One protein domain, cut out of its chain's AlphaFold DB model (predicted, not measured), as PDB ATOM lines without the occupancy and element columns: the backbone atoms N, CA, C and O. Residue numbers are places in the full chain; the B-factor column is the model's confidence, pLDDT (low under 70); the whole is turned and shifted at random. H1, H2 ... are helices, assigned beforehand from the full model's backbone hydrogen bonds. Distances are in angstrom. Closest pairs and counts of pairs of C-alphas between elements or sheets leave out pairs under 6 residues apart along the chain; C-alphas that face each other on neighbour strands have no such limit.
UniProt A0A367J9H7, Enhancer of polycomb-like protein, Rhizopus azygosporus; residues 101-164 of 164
ATOM      1  N   ILE A 101      19.078  28.865  26.121       95.19
ATOM      2  CA  ILE A 101      20.201  28.291  25.374       95.19
ATOM      3  C   ILE A 101      21.521  28.733  26.021       95.19
ATOM      4  O   ILE A 101      21.762  29.921  26.236       95.19
ATOM      5  N   ARG A 102      22.390  27.763  26.316       95.44
ATOM      6  CA  ARG A 102      23.785  27.985  26.713       95.44
ATOM      7  C   ARG A 102      24.671  27.399  25.624       95.44
ATOM      8  O   ARG A 102      24.650  26.189  25.427       95.44
ATOM      9  N   TYR A 103      25.405  28.252  24.920       95.69
ATOM     10  CA  TYR A 103      26.173  27.878  23.737       95.69
ATOM     11  C   TYR A 103      27.519  28.606  23.730       95.69
ATOM     12  O   TYR A 103      27.582  29.778  24.102       95.69
ATOM     13  N   SER A 104      28.587  27.906  23.348       96.62
ATOM     14  CA  SER A 104      29.955  28.445  23.313       96.62
ATOM     15  C   SER A 104      30.812  27.900  22.169       96.62
ATOM     16  O   SER A 104      32.003  28.193  22.138       96.62
ATOM     17  N   CYS A 105      30.248  27.083  21.278       96.62
ATOM     18  CA  CYS A 105      30.966  26.579  20.106       96.62
ATOM     19  C   CYS A 105      31.121  27.703  19.076       96.62
ATOM     20  O   CYS A 105      30.251  28.577  18.975       96.62
ATOM     21  N   THR A 106      32.219  27.700  18.327       96.62
ATOM     22  CA  THR A 106      32.398  28.640  17.216       96.62
ATOM     23  C   THR A 106      31.646  28.153  15.978       96.62
ATOM     24  O   THR A 106      30.966  27.127  16.007       96.62
ATOM     25  N   VAL A 107      31.703  28.924  14.893       94.25
ATOM     26  CA  VAL A 107      31.081  28.532  13.621       94.25
ATOM     27  C   VAL A 107      31.830  27.337  13.035       94.25
ATOM     28  O   VAL A 107      31.217  26.357  12.631       94.25
ATOM     29  N   GLU A 108      33.156  27.367  13.086       92.06
ATOM     30  CA  GLU A 108      34.042  26.316  12.583       92.06
ATOM     31  C   GLU A 108      33.783  24.966  13.267       92.06
ATOM     32  O   GLU A 108      33.861  23.926  12.619       92.06
ATOM     33  N   ASP A 109      33.389  24.981  14.545       93.56
ATOM     34  CA  ASP A 109      33.023  23.774  15.294       93.56
ATOM     35  C   ASP A 109      31.741  23.095  14.770       93.56
ATOM     36  O   ASP A 109      31.509  21.920  15.060       93.56
ATOM     37  N   VAL A 110      30.879  23.822  14.043       93.31
ATOM     38  CA  VAL A 110      29.552  23.339  13.616       93.31
ATOM     39  C   VAL A 110      29.346  23.255  12.107       93.31
ATOM     40  O   VAL A 110      28.407  22.579  11.691       93.31
ATOM     41  N   ILE A 111      30.187  23.890  11.283       91.75
ATOM     42  CA  ILE A 111      30.048  23.817   9.815       91.75
ATOM     43  C   ILE A 111      30.430  22.450   9.233       91.75
ATOM     44  O   ILE A 111      29.959  22.102   8.158       91.75
ATOM     45  N   GLY A 112      31.263  21.668   9.927       91.38
ATOM     46  CA  GLY A 112      31.781  20.408   9.395       91.38
ATOM     47  C   GLY A 112      32.947  20.619   8.424       91.38
ATOM     48  O   GLY A 112      33.995  21.120   8.832       91.38
ATOM     49  N   CYS A 113      32.798  20.185   7.169       93.31
ATOM     50  CA  CYS A 113      33.827  20.362   6.141       93.31
ATOM     51  C   CYS A 113      33.858  21.832   5.682       93.31
ATOM     52  O   CYS A 113      32.800  22.380   5.384       93.31
ATOM     53  N   PRO A 114      35.025  22.501   5.634       92.44
ATOM     54  CA  PRO A 114      35.106  23.890   5.184       92.44
ATOM     55  C   PRO A 114      35.156  24.032   3.653       92.44
ATOM     56  O   PRO A 114      34.922  25.131   3.154       92.44
ATOM     57  N   TYR A 115      35.483  22.959   2.924       94.88
ATOM     58  CA  TYR A 115      35.430  22.934   1.463       94.88
ATOM     59  C   TYR A 115      33.998  22.632   1.024       94.88
ATOM     60  O   TYR A 115      33.436  21.637   1.475       94.88
ATOM     61  N   PHE A 116      33.455  23.469   0.139       94.69
ATOM     62  CA  PHE A 116      32.124  23.319  -0.445       94.69
ATOM     63  C   PHE A 116      32.248  23.262  -1.960       94.69
ATOM     64  O   PHE A 116      32.913  24.120  -2.546       94.69
ATOM     65  N   MET A 117      31.611  22.275  -2.582       95.19
ATOM     66  CA  MET A 117      31.609  22.159  -4.040       95.19
ATOM     67  C   MET A 117      30.880  23.333  -4.697       95.19
ATOM     68  O   MET A 117      29.818  23.762  -4.242       95.19
ATOM     69  N   ASP A 118      31.428  23.811  -5.810       96.06
ATOM     70  CA  ASP A 118      30.751  24.734  -6.716       96.06
ATOM     71  C   ASP A 118      30.210  24.007  -7.964       96.06
ATOM     72  O   ASP A 118      30.271  22.778  -8.099       96.06
ATOM     73  N   GLU A 119      29.653  24.759  -8.913       96.00
ATOM     74  CA  GLU A 119      29.098  24.172 -10.130       96.00
ATOM     75  C   GLU A 119      30.171  23.597 -11.073       96.00
ATOM     76  O   GLU A 119      29.849  22.822 -11.981       96.00
ATOM     77  N   GLU A 120      31.436  24.010 -10.966       96.12
ATOM     78  CA  GLU A 120      32.540  23.425 -11.737       96.12
ATOM     79  C   GLU A 120      32.949  22.069 -11.159       96.12
ATOM     80  O   GLU A 120      33.040  21.094 -11.913       96.12
ATOM     81  N   ASP A 121      33.060  21.973  -9.838       95.00
ATOM     82  CA  ASP A 121      33.344  20.732  -9.119       95.00
ATOM     83  C   ASP A 121      32.246  19.685  -9.331       95.00
ATOM     84  O   ASP A 121      32.535  18.514  -9.595       95.00
ATOM     85  N   GLU A 122      30.973  20.094  -9.323       93.75
ATOM     86  CA  GLU A 122      29.853  19.191  -9.612       93.75
ATOM     87  C   GLU A 122      29.952  18.611 -11.038       93.75
ATOM     88  O   GLU A 122      29.705  17.422 -11.277       93.75
ATOM     89  N   ARG A 123      30.357  19.436 -12.013       94.69
ATOM     90  CA  ARG A 123      30.592  18.989 -13.396       94.69
ATOM     91  C   ARG A 123      31.799  18.065 -13.493       94.69
ATOM     92  O   ARG A 123      31.737  17.078 -14.230       94.69
ATOM     93  N   PHE A 124      32.867  18.360 -12.759       93.62
ATOM     94  CA  PHE A 124      34.066  17.532 -12.703       93.62
ATOM     95  C   PHE A 124      33.765  16.147 -12.120       93.62
ATOM     96  O   PHE A 124      34.093  15.138 -12.749       93.62
ATOM     97  N   LEU A 125      33.072  16.084 -10.981       92.50
ATOM     98  CA  LEU A 125      32.714  14.827 -10.322       92.50
ATOM     99  C   LEU A 125      31.839  13.951 -11.232       92.50
ATOM    100  O   LEU A 125      32.108  12.758 -11.402       92.50
ATOM    101  N   LYS A 126      30.858  14.560 -11.914       91.88
ATOM    102  CA  LYS A 126      30.026  13.878 -12.922       91.88
ATOM    103  C   LYS A 126      30.846  13.348 -14.100       91.88
ATOM    104  O   LYS A 126      30.565  12.257 -14.592       91.88
ATOM    105  N   ALA A 127      31.852  14.092 -14.561       94.06
ATOM    106  CA  ALA A 127      32.714  13.681 -15.668       94.06
ATOM    107  C   ALA A 127      33.693  12.558 -15.285       94.06
ATOM    108  O   ALA A 127      34.023  11.724 -16.131       94.06
ATOM    109  N   LEU A 128      34.138  12.517 -14.025       89.94
ATOM    110  CA  LEU A 128      35.051  11.492 -13.513       89.94
ATOM    111  C   LEU A 128      34.395  10.097 -13.480       89.94
ATOM    112  O   LEU A 128      35.102   9.092 -13.549       89.94
ATOM    113  N   ASN A 129      33.055  10.038 -13.441       86.75
ATOM    114  CA  ASN A 129      32.245   8.812 -13.467       86.75
ATOM    115  C   ASN A 129      32.679   7.787 -12.400       86.75
ATOM    116  O   ASN A 129      32.825   6.593 -12.672       86.75
ATOM    117  N   VAL A 130      32.913   8.283 -11.184       89.00
ATOM    118  CA  VAL A 130      33.279   7.493 -10.002       89.00
ATOM    119  C   VAL A 130      32.098   7.488  -9.047       89.00
ATOM    120  O   VAL A 130      31.390   8.485  -8.932       89.00
ATOM    121  N   ASP A 131      31.895   6.370  -8.359       89.06
ATOM    122  CA  ASP A 131      30.919   6.274  -7.275       89.06
ATOM    123  C   ASP A 131      31.513   6.910  -6.009       89.06
ATOM    124  O   ASP A 131      32.139   6.238  -5.187       89.06
ATOM    125  N   LEU A 132      31.418   8.236  -5.926       91.69
ATOM    126  CA  LEU A 132      31.897   9.046  -4.810       91.69
ATOM    127  C   LEU A 132      30.801  10.040  -4.416       91.69
ATOM    128  O   LEU A 132      30.208  10.681  -5.284       91.69
ATOM    129  N   SER A 133      30.527  10.153  -3.115       93.69
ATOM    130  CA  SER A 133      29.565  11.128  -2.598       93.69
ATOM    131  C   SER A 133      30.147  12.547  -2.614       93.69
ATOM    132  O   SER A 133      31.366  12.716  -2.543       93.69
ATOM    133  N   GLU A 134      29.279  13.560  -2.678       93.25
ATOM    134  CA  GLU A 134      29.676  14.975  -2.592       93.25
ATOM    135  C   GLU A 134      30.449  15.241  -1.286       93.25
ATOM    136  O   GLU A 134      31.582  15.713  -1.331       93.25
ATOM    137  N   ASP A 135      29.929  14.779  -0.141       93.94
ATOM    138  CA  ASP A 135      30.588  14.903   1.169       93.94
ATOM    139  C   ASP A 135      32.004  14.298   1.202       93.94
ATOM    140  O   ASP A 135      32.893  14.787   1.903       93.94
ATOM    141  N   ASP A 136      32.222  13.171   0.519       94.19
ATOM    142  CA  ASP A 136      33.531  12.517   0.502       94.19
ATOM    143  C   ASP A 136      34.500  13.226  -0.442       94.19
ATOM    144  O   ASP A 136      35.685  13.340  -0.120       94.19
ATOM    145  N   PHE A 137      34.003  13.751  -1.564       94.75
ATOM    146  CA  PHE A 137      34.781  14.623  -2.436       94.75
ATOM    147  C   PHE A 137      35.247  15.877  -1.687       94.75
ATOM    148  O   PHE A 137      36.441  16.181  -1.691       94.75
ATOM    149  N   GLU A 138      34.348  16.546  -0.962       95.69
ATOM    150  CA  GLU A 138      34.662  17.743  -0.171       95.69
ATOM    151  C   GLU A 138      35.730  17.474   0.892       95.69
ATOM    152  O   GLU A 138      36.694  18.233   1.016       95.69
ATOM    153  N   LYS A 139      35.631  16.352   1.619       95.19
ATOM    154  CA  LYS A 139      36.657  15.956   2.600       95.19
ATOM    155  C   LYS A 139      38.017  15.751   1.944       95.19
ATOM    156  O   LYS A 139      39.021  16.206   2.484       95.19
ATOM    157  N   ILE A 140      38.063  15.072   0.796       93.75
ATOM    158  CA  ILE A 140      39.310  14.816   0.065       93.75
ATOM    159  C   ILE A 140      39.948  16.140  -0.374       93.75
ATOM    160  O   ILE A 140      41.146  16.343  -0.174       93.75
ATOM    161  N   MET A 141      39.152  17.056  -0.928       93.88
ATOM    162  CA  MET A 141      39.633  18.369  -1.365       93.88
ATOM    163  C   MET A 141      40.111  19.231  -0.196       93.88
ATOM    164  O   MET A 141      41.180  19.839  -0.281       93.88
ATOM    165  N   ASN A 142      39.401  19.203   0.931       94.06
ATOM    166  CA  ASN A 142      39.831  19.874   2.152       94.06
ATOM    167  C   ASN A 142      41.180  19.337   2.673       94.06
ATOM    168  O   ASN A 142      42.047  20.115   3.073       94.06
ATOM    169  N   GLU A 143      41.406  18.019   2.628       92.94
ATOM    170  CA  GLU A 143      42.708  17.440   2.987       92.94
ATOM    171  C   GLU A 143      43.819  17.908   2.035       92.94
ATOM    172  O   GLU A 143      44.912  18.261   2.486       92.94
ATOM    173  N   PHE A 144      43.549  17.992   0.728       92.00
ATOM    174  CA  PHE A 144      44.511  18.560  -0.223       92.00
ATOM    175  C   PHE A 144      44.836  20.021   0.089       92.00
ATOM    176  O   PHE A 144      46.013  20.398   0.086       92.00
ATOM    177  N   GLU A 145      43.838  20.842   0.406       90.56
ATOM    178  CA  GLU A 145      44.052  22.238   0.788       90.56
ATOM    179  C   GLU A 145      44.900  22.339   2.063       90.56
ATOM    180  O   GLU A 145      45.880  23.093   2.114       90.56
ATOM    181  N   HIS A 146      44.599  21.511   3.066       89.00
ATOM    182  CA  HIS A 146      45.346  21.465   4.320       89.00
ATOM    183  C   HIS A 146      46.814  21.064   4.111       89.00
ATOM    184  O   HIS A 146      47.730  21.710   4.637       89.00
ATOM    185  N   LEU A 147      47.063  20.030   3.303       88.56
ATOM    186  CA  LEU A 147      48.412  19.562   2.977       88.56
ATOM    187  C   LEU A 147      49.212  20.620   2.214       88.56
ATOM    188  O   LEU A 147      50.372  20.869   2.552       88.56
ATOM    189  N   THR A 148      48.588  21.273   1.234       85.12
ATOM    190  CA  THR A 148      49.240  22.287   0.389       85.12
ATOM    191  C   THR A 148      49.555  23.558   1.179       85.12
ATOM    192  O   THR A 148      50.593  24.187   0.972       85.12
ATOM    193  N   LYS A 149      48.701  23.919   2.142       82.06
ATOM    194  CA  LYS A 149      48.918  25.060   3.039       82.06
ATOM    195  C   LYS A 149      50.090  24.844   3.995       82.06
ATOM    196  O   LYS A 149      50.863  25.769   4.236       82.06
ATOM    197  N   ASN A 150      50.231  23.632   4.531       73.31
ATOM    198  CA  ASN A 150      51.302  23.290   5.473       73.31
ATOM    199  C   ASN A 150      52.628  22.971   4.777       73.31
ATOM    200  O   ASN A 150      53.698  23.140   5.362       73.31
ATOM    201  N   SER A 151      52.559  22.510   3.533       66.19
ATOM    202  CA  SER A 151      53.713  22.032   2.792       66.19
ATOM    203  C   SER A 151      53.749  22.707   1.424       66.19
ATOM    204  O   SER A 151      53.031  22.331   0.502       66.19
ATOM    205  N   LEU A 152      54.637  23.690   1.265       60.03
ATOM    206  CA  LEU A 152      55.042  24.231  -0.037       60.03
ATOM    207  C   LEU A 152      55.802  23.143  -0.827       60.03
ATOM    208  O   LEU A 152      57.021  23.210  -0.967       60.03
ATOM    209  N   ILE A 153      55.106  22.111  -1.316       55.25
ATOM    210  CA  ILE A 153      55.700  21.005  -2.093       55.25
ATOM    211  C   ILE A 153      55.370  21.089  -3.587       55.25
ATOM    212  O   ILE A 153      55.355  20.088  -4.290       55.25
ATOM    213  N   LEU A 154      55.162  22.294  -4.119       56.16
ATOM    214  CA  LEU A 154      55.197  22.520  -5.569       56.16
ATOM    215  C   LEU A 154      56.614  22.900  -6.011       56.16
ATOM    216  O   LEU A 154      56.830  23.870  -6.735       56.16
ATOM    217  N   THR A 155      57.603  22.118  -5.569       58.56
ATOM    218  CA  THR A 155      58.887  22.074  -6.272       58.56
ATOM    219  C   THR A 155      58.799  20.969  -7.329       58.56
ATOM    220  O   THR A 155      58.220  19.917  -7.066       58.56
ATOM    221  N   PRO A 156      59.373  21.139  -8.531       56.41
ATOM    222  CA  PRO A 156      59.269  20.142  -9.604       56.41
ATOM    223  C   PRO A 156      59.714  18.715  -9.217       56.41
ATOM    224  O   PRO A 156      59.351  17.752  -9.880       56.41
ATOM    225  N   GLN A 157      60.491  18.560  -8.138       52.66
ATOM    226  CA  GLN A 157      60.996  17.275  -7.642       52.66
ATOM    227  C   GLN A 157      59.985  16.443  -6.845       52.66
ATOM    228  O   GLN A 157      60.199  15.246  -6.673       52.66
ATOM    229  N   SER A 158      58.895  17.035  -6.362       51.75
ATOM    230  CA  SER A 158      57.938  16.358  -5.469       51.75
ATOM    231  C   SER A 158      56.790  15.679  -6.218       51.75
ATOM    232  O   SER A 158      56.250  14.689  -5.736       51.75
ATOM    233  N   LEU A 159      56.492  16.127  -7.443       52.50
ATOM    234  CA  LEU A 159      55.495  15.506  -8.326       52.50
ATOM    235  C   LEU A 159      55.897  14.101  -8.811       52.50
ATOM    236  O   LEU A 159      55.037  13.311  -9.184       52.50
ATOM    237  N   VAL A 160      57.190  13.760  -8.776       52.69
ATOM    238  CA  VAL A 160      57.685  12.430  -9.177       52.69
ATOM    239  C   VAL A 160      57.324  11.349  -8.149       52.69
ATOM    240  O   VAL A 160      57.200  10.185  -8.513       52.69
ATOM    241  N   TYR A 161      57.111  11.717  -6.882       50.72
ATOM    242  CA  TYR A 161      56.836  10.759  -5.805       50.72
ATOM    243  C   TYR A 161      55.349  10.453  -5.591       50.72
ATOM    244  O   TYR A 161      55.042   9.553  -4.820       50.72
ATOM    245  N   LEU A 162      54.434  11.163  -6.262       47.12
ATOM    246  CA  LEU A 162      52.990  10.913  -6.143       47.12
ATOM    247  C   LEU A 162      52.426  10.006  -7.259       47.12
ATOM    248  O   LEU A 162      51.242   9.689  -7.243       47.12
ATOM    249  N   LEU A 163      53.257   9.609  -8.232       42.47
ATOM    250  CA  LEU A 163      52.881   8.775  -9.389       42.47
ATOM    251  C   LEU A 163      53.572   7.394  -9.414       42.47
ATOM    252  O   LEU A 163      53.598   6.742 -10.459       42.47
ATOM    253  N   VAL A 164      54.113   6.938  -8.282       37.84
ATOM    254  CA  VAL A 164      54.635   5.570  -8.086       37.84
ATOM    255  C   VAL A 164      53.972   4.962  -6.864       37.84
ATOM    256  O   VAL A 164      53.518   3.803  -6.975       37.84
TER     257      VAL A 164
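What this domain is: This is residues 101 to 164 of the 164 residues of the protein "Enhancer of polycomb-like protein" of Rhizopus azygosporus (UniProt A0A367J9H7). One long helix, H3, has the shorter H2 near its first end, while residues 101 to 111, with H1, and the tail 146 to 164 stick out as two arms. The 64 printed residues hold three named helices, H1, H2 and H3 in chain order, and no named strand; the class is all helix, with under half of the residues in named elements. The whole is elongated, 53 by 30 by 19 A, and only just loose, close to extended, with a radius of gyration of the C-alphas of 16.0 A.

Where its parts are: H3, residues 134 to 150, is 24.5 A long, from C-alpha 134 at (29.676, 14.975, -2.592) to C-alpha 150 at (51.302, 23.290, 5.473). H2, residues 119 to 128, is 14.4 A long. H1, residues 108 to 111, begins at (34.042, 26.316, 12.583) and is 5.5 A long.

How they stand to each other: H3 and H2 are near each other, their closest C-alphas 8.2 A apart, and are joined by a tight link. H1 is apart from both. In H2 and H3 every O i to N i+4 pair is within hydrogen-bond range; H1 is too short for one, and its one O i to N i+3 pair is not within range.

The domain as a whole: The C-alphas of Ile 101 and Gln 157, the two farthest apart, are 53.6 A apart. The printed part has no cut, and residues 151 to 164 have pLDDT under 70.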